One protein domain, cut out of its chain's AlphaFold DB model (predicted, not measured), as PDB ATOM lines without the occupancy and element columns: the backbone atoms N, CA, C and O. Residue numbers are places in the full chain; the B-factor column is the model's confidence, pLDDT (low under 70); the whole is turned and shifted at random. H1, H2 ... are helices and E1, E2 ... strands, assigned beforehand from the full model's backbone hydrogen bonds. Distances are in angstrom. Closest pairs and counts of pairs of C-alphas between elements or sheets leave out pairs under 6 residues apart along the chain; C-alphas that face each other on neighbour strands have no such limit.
ATOM      1  N   LEU A  72     132.620 249.033 226.347       83.69
ATOM      2  CA  LEU A  72     131.964 250.308 226.065       83.69
ATOM      3  C   LEU A  72     132.918 251.486 226.254       83.69
ATOM      4  O   LEU A  72     132.657 252.548 225.700       83.69
ATOM      5  N   ASN A  73     134.064 251.263 226.887       90.50
ATOM      6  CA  ASN A  73     135.113 252.254 227.047       90.50
ATOM      7  C   ASN A  73     135.698 252.681 225.694       90.50
ATOM      8  O   ASN A  73     135.731 251.915 224.719       90.50
ATOM      9  N   VAL A  74     136.115 253.940 225.631       93.56
ATOM     10  CA  VAL A  74     136.761 254.563 224.475       93.56
ATOM     11  C   VAL A  74     138.121 255.027 224.959       93.56
ATOM     12  O   VAL A  74     138.192 255.893 225.823       93.56
ATOM     13  N   MET A  75     139.184 254.449 224.411       94.75
ATOM     14  CA  MET A  75     140.551 254.861 224.718       94.75
ATOM     15  C   MET A  75     141.055 255.803 223.627       94.75
ATOM     16  O   MET A  75     140.856 255.527 222.442       94.75
ATOM     17  N   PHE A  76     141.733 256.880 224.009       95.38
ATOM     18  CA  PHE A  76     142.424 257.776 223.082       95.38
ATOM     19  C   PHE A  76     143.836 258.085 223.582       95.38
ATOM     20  O   PHE A  76     144.135 257.919 224.762       95.38
ATOM     21  N   ASN A  77     144.720 258.496 222.673       95.75
ATOM     22  CA  ASN A  77     146.087 258.877 223.010       95.75
ATOM     23  C   ASN A  77     146.229 260.400 222.938       95.75
ATOM     24  O   ASN A  77     145.841 261.005 221.939       95.75
ATOM     25  N   TYR A  78     146.788 260.999 223.984       95.81
ATOM     26  CA  TYR A  78     147.089 262.421 224.057       95.81
ATOM     27  C   TYR A  78     148.438 262.617 224.745       95.81
ATOM     28  O   TYR A  78     148.679 262.061 225.818       95.81
ATOM     29  N   ASN A  79     149.337 263.374 224.113       94.38
ATOM     30  CA  ASN A  79     150.707 263.602 224.592       94.38
ATOM     31  C   ASN A  79     151.491 262.313 224.917       94.38
ATOM     32  O   ASN A  79     152.324 262.292 225.816       94.38
ATOM     33  N   GLY A  80     151.227 261.222 224.188       94.50
ATOM     34  CA  GLY A  80     151.888 259.927 224.394       94.50
ATOM     35  C   GLY A  80     151.285 259.070 225.512       94.50
ATOM     36  O   GLY A  80     151.753 257.953 225.729       94.50
ATOM     37  N   HIS A  81     150.236 259.548 226.182       96.00
ATOM     38  CA  HIS A  81     149.517 258.826 227.226       96.00
ATOM     39  C   HIS A  81     148.160 258.331 226.719       96.00
ATOM     40  O   HIS A  81     147.474 259.027 225.974       96.00
ATOM     41  N   THR A  82     147.765 257.121 227.124       96.62
ATOM     42  CA  THR A  82     146.438 256.561 226.823       96.62
ATOM     43  C   THR A  82     145.459 256.886 227.945       96.62
ATOM     44  O   THR A  82     145.773 256.649 229.108       96.62
ATOM     45  N   TRP A  83     144.283 257.396 227.580       96.56
ATOM     46  CA  TRP A  83     143.243 257.864 228.497       96.56
ATOM     47  C   TRP A  83     141.869 257.297 228.122       96.56
ATOM     48  O   TRP A  83     141.598 257.082 226.937       96.56
ATOM     49  N   ASP A  84     140.992 257.106 229.113       96.56
ATOM     50  CA  ASP A  84     139.575 256.779 228.901       96.56
ATOM     51  C   ASP A  84     138.763 258.063 228.681       96.56
ATOM     52  O   ASP A  84     138.715 258.948 229.535       96.56
ATOM     53  N   ALA A  85     138.100 258.175 227.532       96.44
ATOM     54  CA  ALA A  85     137.341 259.367 227.171       96.44
ATOM     55  C   ALA A  85     136.120 259.618 228.070       96.44
ATOM     56  O   ALA A  85     135.773 260.775 228.311       96.44
ATOM     57  N   TYR A  86     135.467 258.562 228.568       95.81
ATOM     58  CA  TYR A  86     134.312 258.714 229.455       95.81
ATOM     59  C   TYR A  86     134.755 259.183 230.845       95.81
ATOM     60  O   TYR A  86     134.109 260.052 231.426       95.81
ATOM     61  N   GLU A  87     135.895 258.687 231.333       95.38
ATOM     62  CA  GLU A  87     136.483 259.123 232.604       95.38
ATOM     63  C   GLU A  87     136.935 260.586 232.547       95.38
ATOM     64  O   GLU A  87     136.615 261.362 233.445       95.38
ATOM     65  N   VAL A  88     137.582 260.991 231.449       95.75
ATOM     66  CA  VAL A  88     138.009 262.383 231.229       95.75
ATOM     67  C   VAL A  88     136.826 263.356 231.253       95.75
ATOM     68  O   VAL A  88     136.935 264.450 231.804       95.75
ATOM     69  N   LEU A  89     135.681 262.962 230.689       95.50
ATOM     70  CA  LEU A  89     134.455 263.766 230.714       95.50
ATOM     71  C   LEU A  89     133.624 263.580 231.998       95.50
ATOM     72  O   LEU A  89     132.620 264.272 232.172       95.50
ATOM     73  N   GLY A  90     134.020 262.677 232.901       94.38
ATOM     74  CA  GLY A  90     133.326 262.415 234.165       94.38
ATOM     75  C   GLY A  90     131.966 261.731 234.004       94.38
ATOM     76  O   GLY A  90     131.054 261.967 234.798       94.38
ATOM     77  N   VAL A  91     131.799 260.912 232.967       95.50
ATOM     78  CA  VAL A  91     130.536 260.244 232.619       95.50
ATOM     79  C   VAL A  91     130.706 258.720 232.619       95.50
ATOM     80  O   VAL A  91     131.810 258.223 232.409       95.50
ATOM     81  N   PRO A  92     129.639 257.932 232.850       93.56
ATOM     82  CA  PRO A  92     129.752 256.478 232.811       93.56
ATOM     83  C   PRO A  92     130.040 255.972 231.390       93.56
ATOM     84  O   PRO A  92     129.568 256.538 230.398       93.56
ATOM     85  N   ALA A  93     130.777 254.865 231.289       91.00
ATOM     86  CA  ALA A  93     131.076 254.233 230.010       91.00
ATOM     87  C   ALA A  93     129.789 253.842 229.265       91.00
ATOM     88  O   ALA A  93     128.878 253.235 229.830       91.00
ATOM     89  N   GLY A  94     129.719 254.187 227.979       88.12
ATOM     90  CA  GLY A  94     128.523 253.953 227.165       88.12
ATOM     91  C   GLY A  94     127.375 254.937 227.420       88.12
ATOM     92  O   GLY A  94     126.259 254.682 226.964       88.12
ATOM     93  N   ALA A  95     127.622 256.053 228.117       91.25
ATOM     94  CA  ALA A  95     126.647 257.131 228.242       91.25
ATOM     95  C   ALA A  95     126.131 257.599 226.871       91.25
ATOM     96  O   ALA A  95     126.865 257.634 225.879       91.25
ATOM     97  N   SER A  96     124.853 257.989 226.831       92.94
ATOM     98  CA  SER A  96     124.227 258.525 225.621       92.94
ATOM     99  C   SER A  96     124.937 259.792 225.144       92.94
ATOM    100  O   SER A  96     125.413 260.583 225.961       92.94
ATOM    101  N   ILE A  97     124.941 260.031 223.830       93.12
ATOM    102  CA  ILE A  97     125.657 261.180 223.269       93.12
ATOM    103  C   ILE A  97     125.175 262.518 223.840       93.12
ATOM    104  O   ILE A  97     125.984 263.403 224.069       93.12
ATOM    105  N   LYS A  98     123.881 262.636 224.171       95.44
ATOM    106  CA  LYS A  98     123.311 263.838 224.798       95.44
ATOM    107  C   LYS A  98     124.006 264.165 226.121       95.44
ATOM    108  O   LYS A  98     124.432 265.296 226.325       95.44
ATOM    109  N   LEU A  99     124.176 263.153 226.973       94.50
ATOM    110  CA  LEU A  99     124.828 263.287 228.277       94.50
ATOM    111  C   LEU A  99     126.313 263.636 228.111       94.50
ATOM    112  O   LEU A  99     126.829 264.509 228.801       94.50
ATOM    113  N   VAL A 100     126.988 263.011 227.143       95.56
ATOM    114  CA  VAL A 100     128.388 263.310 226.808       95.56
ATOM    115  C   VAL A 100     128.547 264.765 226.337       95.56
ATOM    116  O   VAL A 100     129.466 265.452 226.775       95.56
ATOM    117  N   THR A 101     127.644 265.263 225.486       96.38
ATOM    118  CA  THR A 101     127.654 266.654 225.006       96.38
ATOM    119  C   THR A 101     127.388 267.653 226.136       96.38
ATOM    120  O   THR A 101     128.060 268.681 226.221       96.38
ATOM    121  N   GLU A 102     126.453 267.358 227.041       97.50
ATOM    122  CA  GLU A 102     126.213 268.184 228.232       97.50
ATOM    123  C   GLU A 102     127.453 268.249 229.131       97.50
ATOM    124  O   GLU A 102     127.888 269.343 229.504       97.50
ATOM    125  N   ALA A 103     128.071 267.099 229.417       96.62
ATOM    126  CA  ALA A 103     129.299 267.023 230.205       96.62
ATOM    127  C   ALA A 103     130.458 267.780 229.539       96.62
ATOM    128  O   ALA A 103     131.158 268.536 230.210       96.62
ATOM    129  N   TYR A 104     130.602 267.672 228.215       97.06
ATOM    130  CA  TYR A 104     131.583 268.428 227.434       97.06
ATOM    131  C   TYR A 104     131.400 269.945 227.590       97.06
ATOM    132  O   TYR A 104     132.355 270.664 227.886       97.06
ATOM    133  N   HIS A 105     130.168 270.451 227.481       96.81
ATOM    134  CA  HIS A 105     129.896 271.878 227.678       96.81
ATOM    135  C   HIS A 105     130.126 272.354 229.115       96.81
ATOM    136  O   HIS A 105     130.447 273.527 229.323       96.81
ATOM    137  N   VAL A 106     129.931 271.490 230.111       96.31
ATOM    138  CA  VAL A 106     130.257 271.804 231.509       96.31
ATOM    139  C   VAL A 106     131.771 271.826 231.711       96.31
ATOM    140  O   VAL A 106     132.276 272.756 232.343       96.31
ATOM    141  N   ALA A 107     132.493 270.858 231.144       95.19
ATOM    142  CA  ALA A 107     133.948 270.782 231.200       95.19
ATOM    143  C   ALA A 107     134.590 272.025 230.570       95.19
ATOM    144  O   ALA A 107     135.369 272.692 231.245       95.19
ATOM    145  N   LEU A 108     134.153 272.426 229.367       94.81
ATOM    146  CA  LEU A 108     134.642 273.623 228.666       94.81
ATOM    147  C   LEU A 108     134.517 274.922 229.472       94.81
ATOM    148  O   LEU A 108     135.309 275.840 229.290       94.81
ATOM    149  N   ARG A 109     133.514 275.030 230.350       94.56
ATOM    150  CA  ARG A 109     133.338 276.220 231.201       94.56
ATOM    151  C   ARG A 109     134.263 276.232 232.413       94.56
ATOM    152  O   ARG A 109     134.449 277.288 233.009       94.56
ATOM    153  N   ARG A 110     134.753 275.064 232.827       92.50
ATOM    154  CA  ARG A 110     135.553 274.886 234.044       92.50
ATOM    155  C   ARG A 110     137.044 274.776 233.756       92.50
ATOM    156  O   ARG A 110     137.828 275.081 234.646       92.50
ATOM    157  N   CYS A 111     137.420 274.328 232.564       92.19
ATOM    158  CA  CYS A 111     138.808 274.106 232.207       92.19
ATOM    159  C   CYS A 111     139.497 275.364 231.661       92.19
ATOM    160  O   CYS A 111     138.908 276.211 230.989       92.19
ATOM    161  N   ASP A 112     140.788 275.436 231.937       93.00
ATOM    162  CA  ASP A 112     141.775 276.346 231.365       93.00
ATOM    163  C   ASP A 112     142.007 276.093 229.864       93.00
ATOM    164  O   ASP A 112     141.670 275.043 229.311       93.00
ATOM    165  N   LYS A 113     142.585 277.092 229.178       91.12
ATOM    166  CA  LYS A 113     142.752 277.069 227.715       91.12
ATOM    167  C   LYS A 113     143.592 275.900 227.208       91.12
ATOM    168  O   LYS A 113     143.303 275.389 226.134       91.12
ATOM    169  N   GLU A 114     144.595 275.483 227.969       89.81
ATOM    170  CA  GLU A 114     145.497 274.386 227.595       89.81
ATOM    171  C   GLU A 114     144.802 273.019 227.677       89.81
ATOM    172  O   GLU A 114     145.049 272.133 226.864       89.81
ATOM    173  N   SER A 115     143.864 272.870 228.612       92.69
ATOM    174  CA  SER A 115     143.099 271.640 228.817       92.69
ATOM    175  C   SER A 115     141.952 271.467 227.811       92.69
ATOM    176  O   SER A 115     141.403 270.372 227.692       92.69
ATOM    177  N   MET A 116     141.589 272.509 227.051       94.12
ATOM    178  CA  MET A 116     140.493 272.430 226.077       94.12
ATOM    179  C   MET A 116     140.757 271.409 224.969       94.12
ATOM    180  O   MET A 116     139.865 270.626 224.652       94.12
ATOM    181  N   GLU A 117     141.973 271.372 224.419       94.88
ATOM    182  CA  GLU A 117     142.328 270.426 223.351       94.88
ATOM    183  C   GLU A 117     142.230 268.973 223.831       94.88
ATOM    184  O   GLU A 117     141.767 268.092 223.101       94.88
ATOM    185  N   PHE A 118     142.596 268.722 225.090       96.75
ATOM    186  CA  PHE A 118     142.486 267.406 225.708       96.75
ATOM    187  C   PHE A 118     141.024 266.955 225.835       96.75
ATOM    188  O   PHE A 118     140.666 265.857 225.398       96.75
ATOM    189  N   ILE A 119     140.166 267.828 226.370       96.69
ATOM    190  CA  ILE A 119     138.729 267.572 226.533       96.69
ATOM    191  C   ILE A 119     138.034 267.407 225.172       96.69
ATOM    192  O   ILE A 119     137.192 266.522 224.999       96.69
ATOM    193  N   GLU A 120     138.413 268.213 224.178       96.12
ATOM    194  CA  GLU A 120     137.901 268.094 222.812       96.12
ATOM    195  C   GLU A 120     138.317 266.767 222.164       96.12
ATOM    196  O   GLU A 120     137.500 266.106 221.517       96.12
ATOM    197  N   THR A 121     139.560 266.333 222.376       96.62
ATOM    198  CA  THR A 121     140.051 265.049 221.860       96.62
ATOM    199  C   THR A 121     139.270 263.878 222.461       96.62
ATOM    200  O   THR A 121     138.863 262.977 221.721       96.62
ATOM    201  N   ALA A 122     138.982 263.919 223.767       96.19
ATOM    202  CA  ALA A 122     138.144 262.920 224.432       96.19
ATOM    203  C   ALA A 122     136.731 262.866 223.821       96.19
ATOM    204  O   ALA A 122     136.239 261.796 223.456       96.19
ATOM    205  N   TYR A 123     136.100 264.027 223.630       96.31
ATOM    206  CA  TYR A 123     134.770 264.121 223.026       96.31
ATOM    207  C   TYR A 123     134.733 263.568 221.591       96.31
ATOM    208  O   TYR A 123     133.864 262.760 221.246       96.31
ATOM    209  N   ARG A 124     135.719 263.936 220.763       96.31
ATOM    210  CA  ARG A 124     135.853 263.435 219.384       96.31
ATOM    211  C   ARG A 124     136.060 261.922 219.335       96.31
ATOM    212  O   ARG A 124     135.490 261.262 218.467       96.31
ATOM    213  N   ALA A 125     136.829 261.358 220.266       95.25
ATOM    214  CA  ALA A 125     137.041 259.914 220.335       95.25
ATOM    215  C   ALA A 125     135.723 259.151 220.566       95.25
ATOM    216  O   ALA A 125     135.500 258.107 219.948       95.25
ATOM    217  N   ILE A 126     134.828 259.683 221.407       94.25
ATOM    218  CA  ILE A 126     133.513 259.075 221.671       94.25
ATOM    219  C   ILE A 126     132.613 259.155 220.433       94.25
ATOM    220  O   ILE A 126     131.979 258.160 220.081       94.25
ATOM    221  N   LEU A 127     132.586 260.302 219.748       93.12
ATOM    222  CA  LEU A 127     131.803 260.480 218.519       93.12
ATOM    223  C   LEU A 127     132.215 259.493 217.422       93.12
ATOM    224  O   LEU A 127     131.356 258.857 216.815       93.12
ATOM    225  N   ASN A 128     133.522 259.311 217.220       90.44
ATOM    226  CA  ASN A 128     134.054 258.417 216.189       90.44
ATOM    227  C   ASN A 128     133.778 256.931 216.458       90.44
ATOM    228  O   ASN A 128     133.834 256.136 215.529       90.44
ATOM    229  N   LYS A 129     133.486 256.538 217.705       83.19
ATOM    230  CA  LYS A 129     133.082 255.158 218.027       83.19
ATOM    231  C   LYS A 129     131.623 254.867 217.657       83.19
ATOM    232  O   LYS A 129     131.268 253.705 217.471       83.19
ATOM    233  N   GLY A 130     130.772 255.894 217.654       66.56
ATOM    234  CA  GLY A 130     129.339 255.764 217.376       66.56
ATOM    235  C   GLY A 130     128.971 255.786 215.889       66.56
ATOM    236  O   GLY A 130     127.825 255.473 215.574       66.56
ATOM    237  N   ALA A 131     129.913 256.166 215.019       52.69
ATOM    238  CA  ALA A 131     129.805 256.107 213.559       52.69
ATOM    239  C   ALA A 131     130.263 254.739 213.030       52.69
ATOM    240  O   ALA A 131     129.629 254.253 212.069       52.69
TER     241      ALA A 131
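AT A GLANCE: This is residues 72 to 131 of the 131 residues of an uncharacterized protein of Bdellovibrio bacteriovorus (UniProt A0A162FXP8). A small two-stranded hairpin, E1 and E2, packs mainly through E1 on one side of the long helix H3, and helix H2 runs side by side with H3 on its other side, the two making a nearly straight helical hairpin. The short helix H1 follows the strands directly and packs on H3, and from it the chain passes to the beginning of H2. The printed part has 60 residues with two named strands and three named helices, in the order E1, E2, H1, H2, H3, and the class is mostly helix. The sheet has the order E1, E2 and is antiparallel. The whole is compact, with a radius of gyration of the C-alphas of 10.6 A, and rounded, with spans of 28 by 26 by 18 A.

IN THESE COORDINATES: Strand E1 is residues 75 to 78, 10.0 A from first to last C-alpha, and begins with C-alpha 75 at (140.551, 254.861, 224.718). Strand E2 is residues 81 to 84, 10.3 A long. Helix H1 is residues 85 to 88, 5.1 A long. Helix H3, the longest, is residues 115 to 130 and measures 23.9 A, ending with C-alpha 130 at (129.339, 255.764, 217.376). Helix H2 is residues 97 to 110 and measures 20.0 A, beginning with C-alpha 97 at (125.657, 261.180, 223.269).

HOW THE PARTS SIT: E1 and E2 form a hairpin of antiparallel neighbours, with 142 degrees between their directions. N 76 and O 83 are within hydrogen-bond range at 2.9 A, as are N 81 and O 78 at 3.0 A. The closest C-alphas of E1 and H3 are those of Phe 76 and Ala 125, 6.4 A apart, whereas for E2 and H3 they are those of Asp 84 and Ala 122, 7.7 A apart. H1 touches H3, which takes part with residues 119 to 126 alone; the closest C-alphas, of Ala 85 and Ala 122, are 4.6 A apart. H2 and H3 form a helical hairpin: they touch, closest at the C-alphas of Leu 108 and Met 116, 6.5 A apart, and run opposite ways at a shallow tilt of 4 degrees. H1 and H2 are close but not clearly touching, with the C-alphas of Tyr 86 and Val 100 closest at 8.0 A. H2 is apart from E1 and from E2. Of the O i to N i+4 pairs, 9 of 10 in H2 and 11 of 12 in H3 are within hydrogen-bond range; H1 is too short for such a pair, and its one O i to N i+3 pair is not within range.

THE WHOLE: The two C-alphas farthest apart, those of Asp 112 and Ala 131, are 29.5 A from each other. The printed part has no cut and ends at Ala 131, the chain's last residue. The links E1 to E2, E2 to H1 and H2 to H3 are tight, the link H1 to H2 is short, and no link is long. The mean pLDDT of the printed part is 93.1, and residues 130 to 131 are under 70.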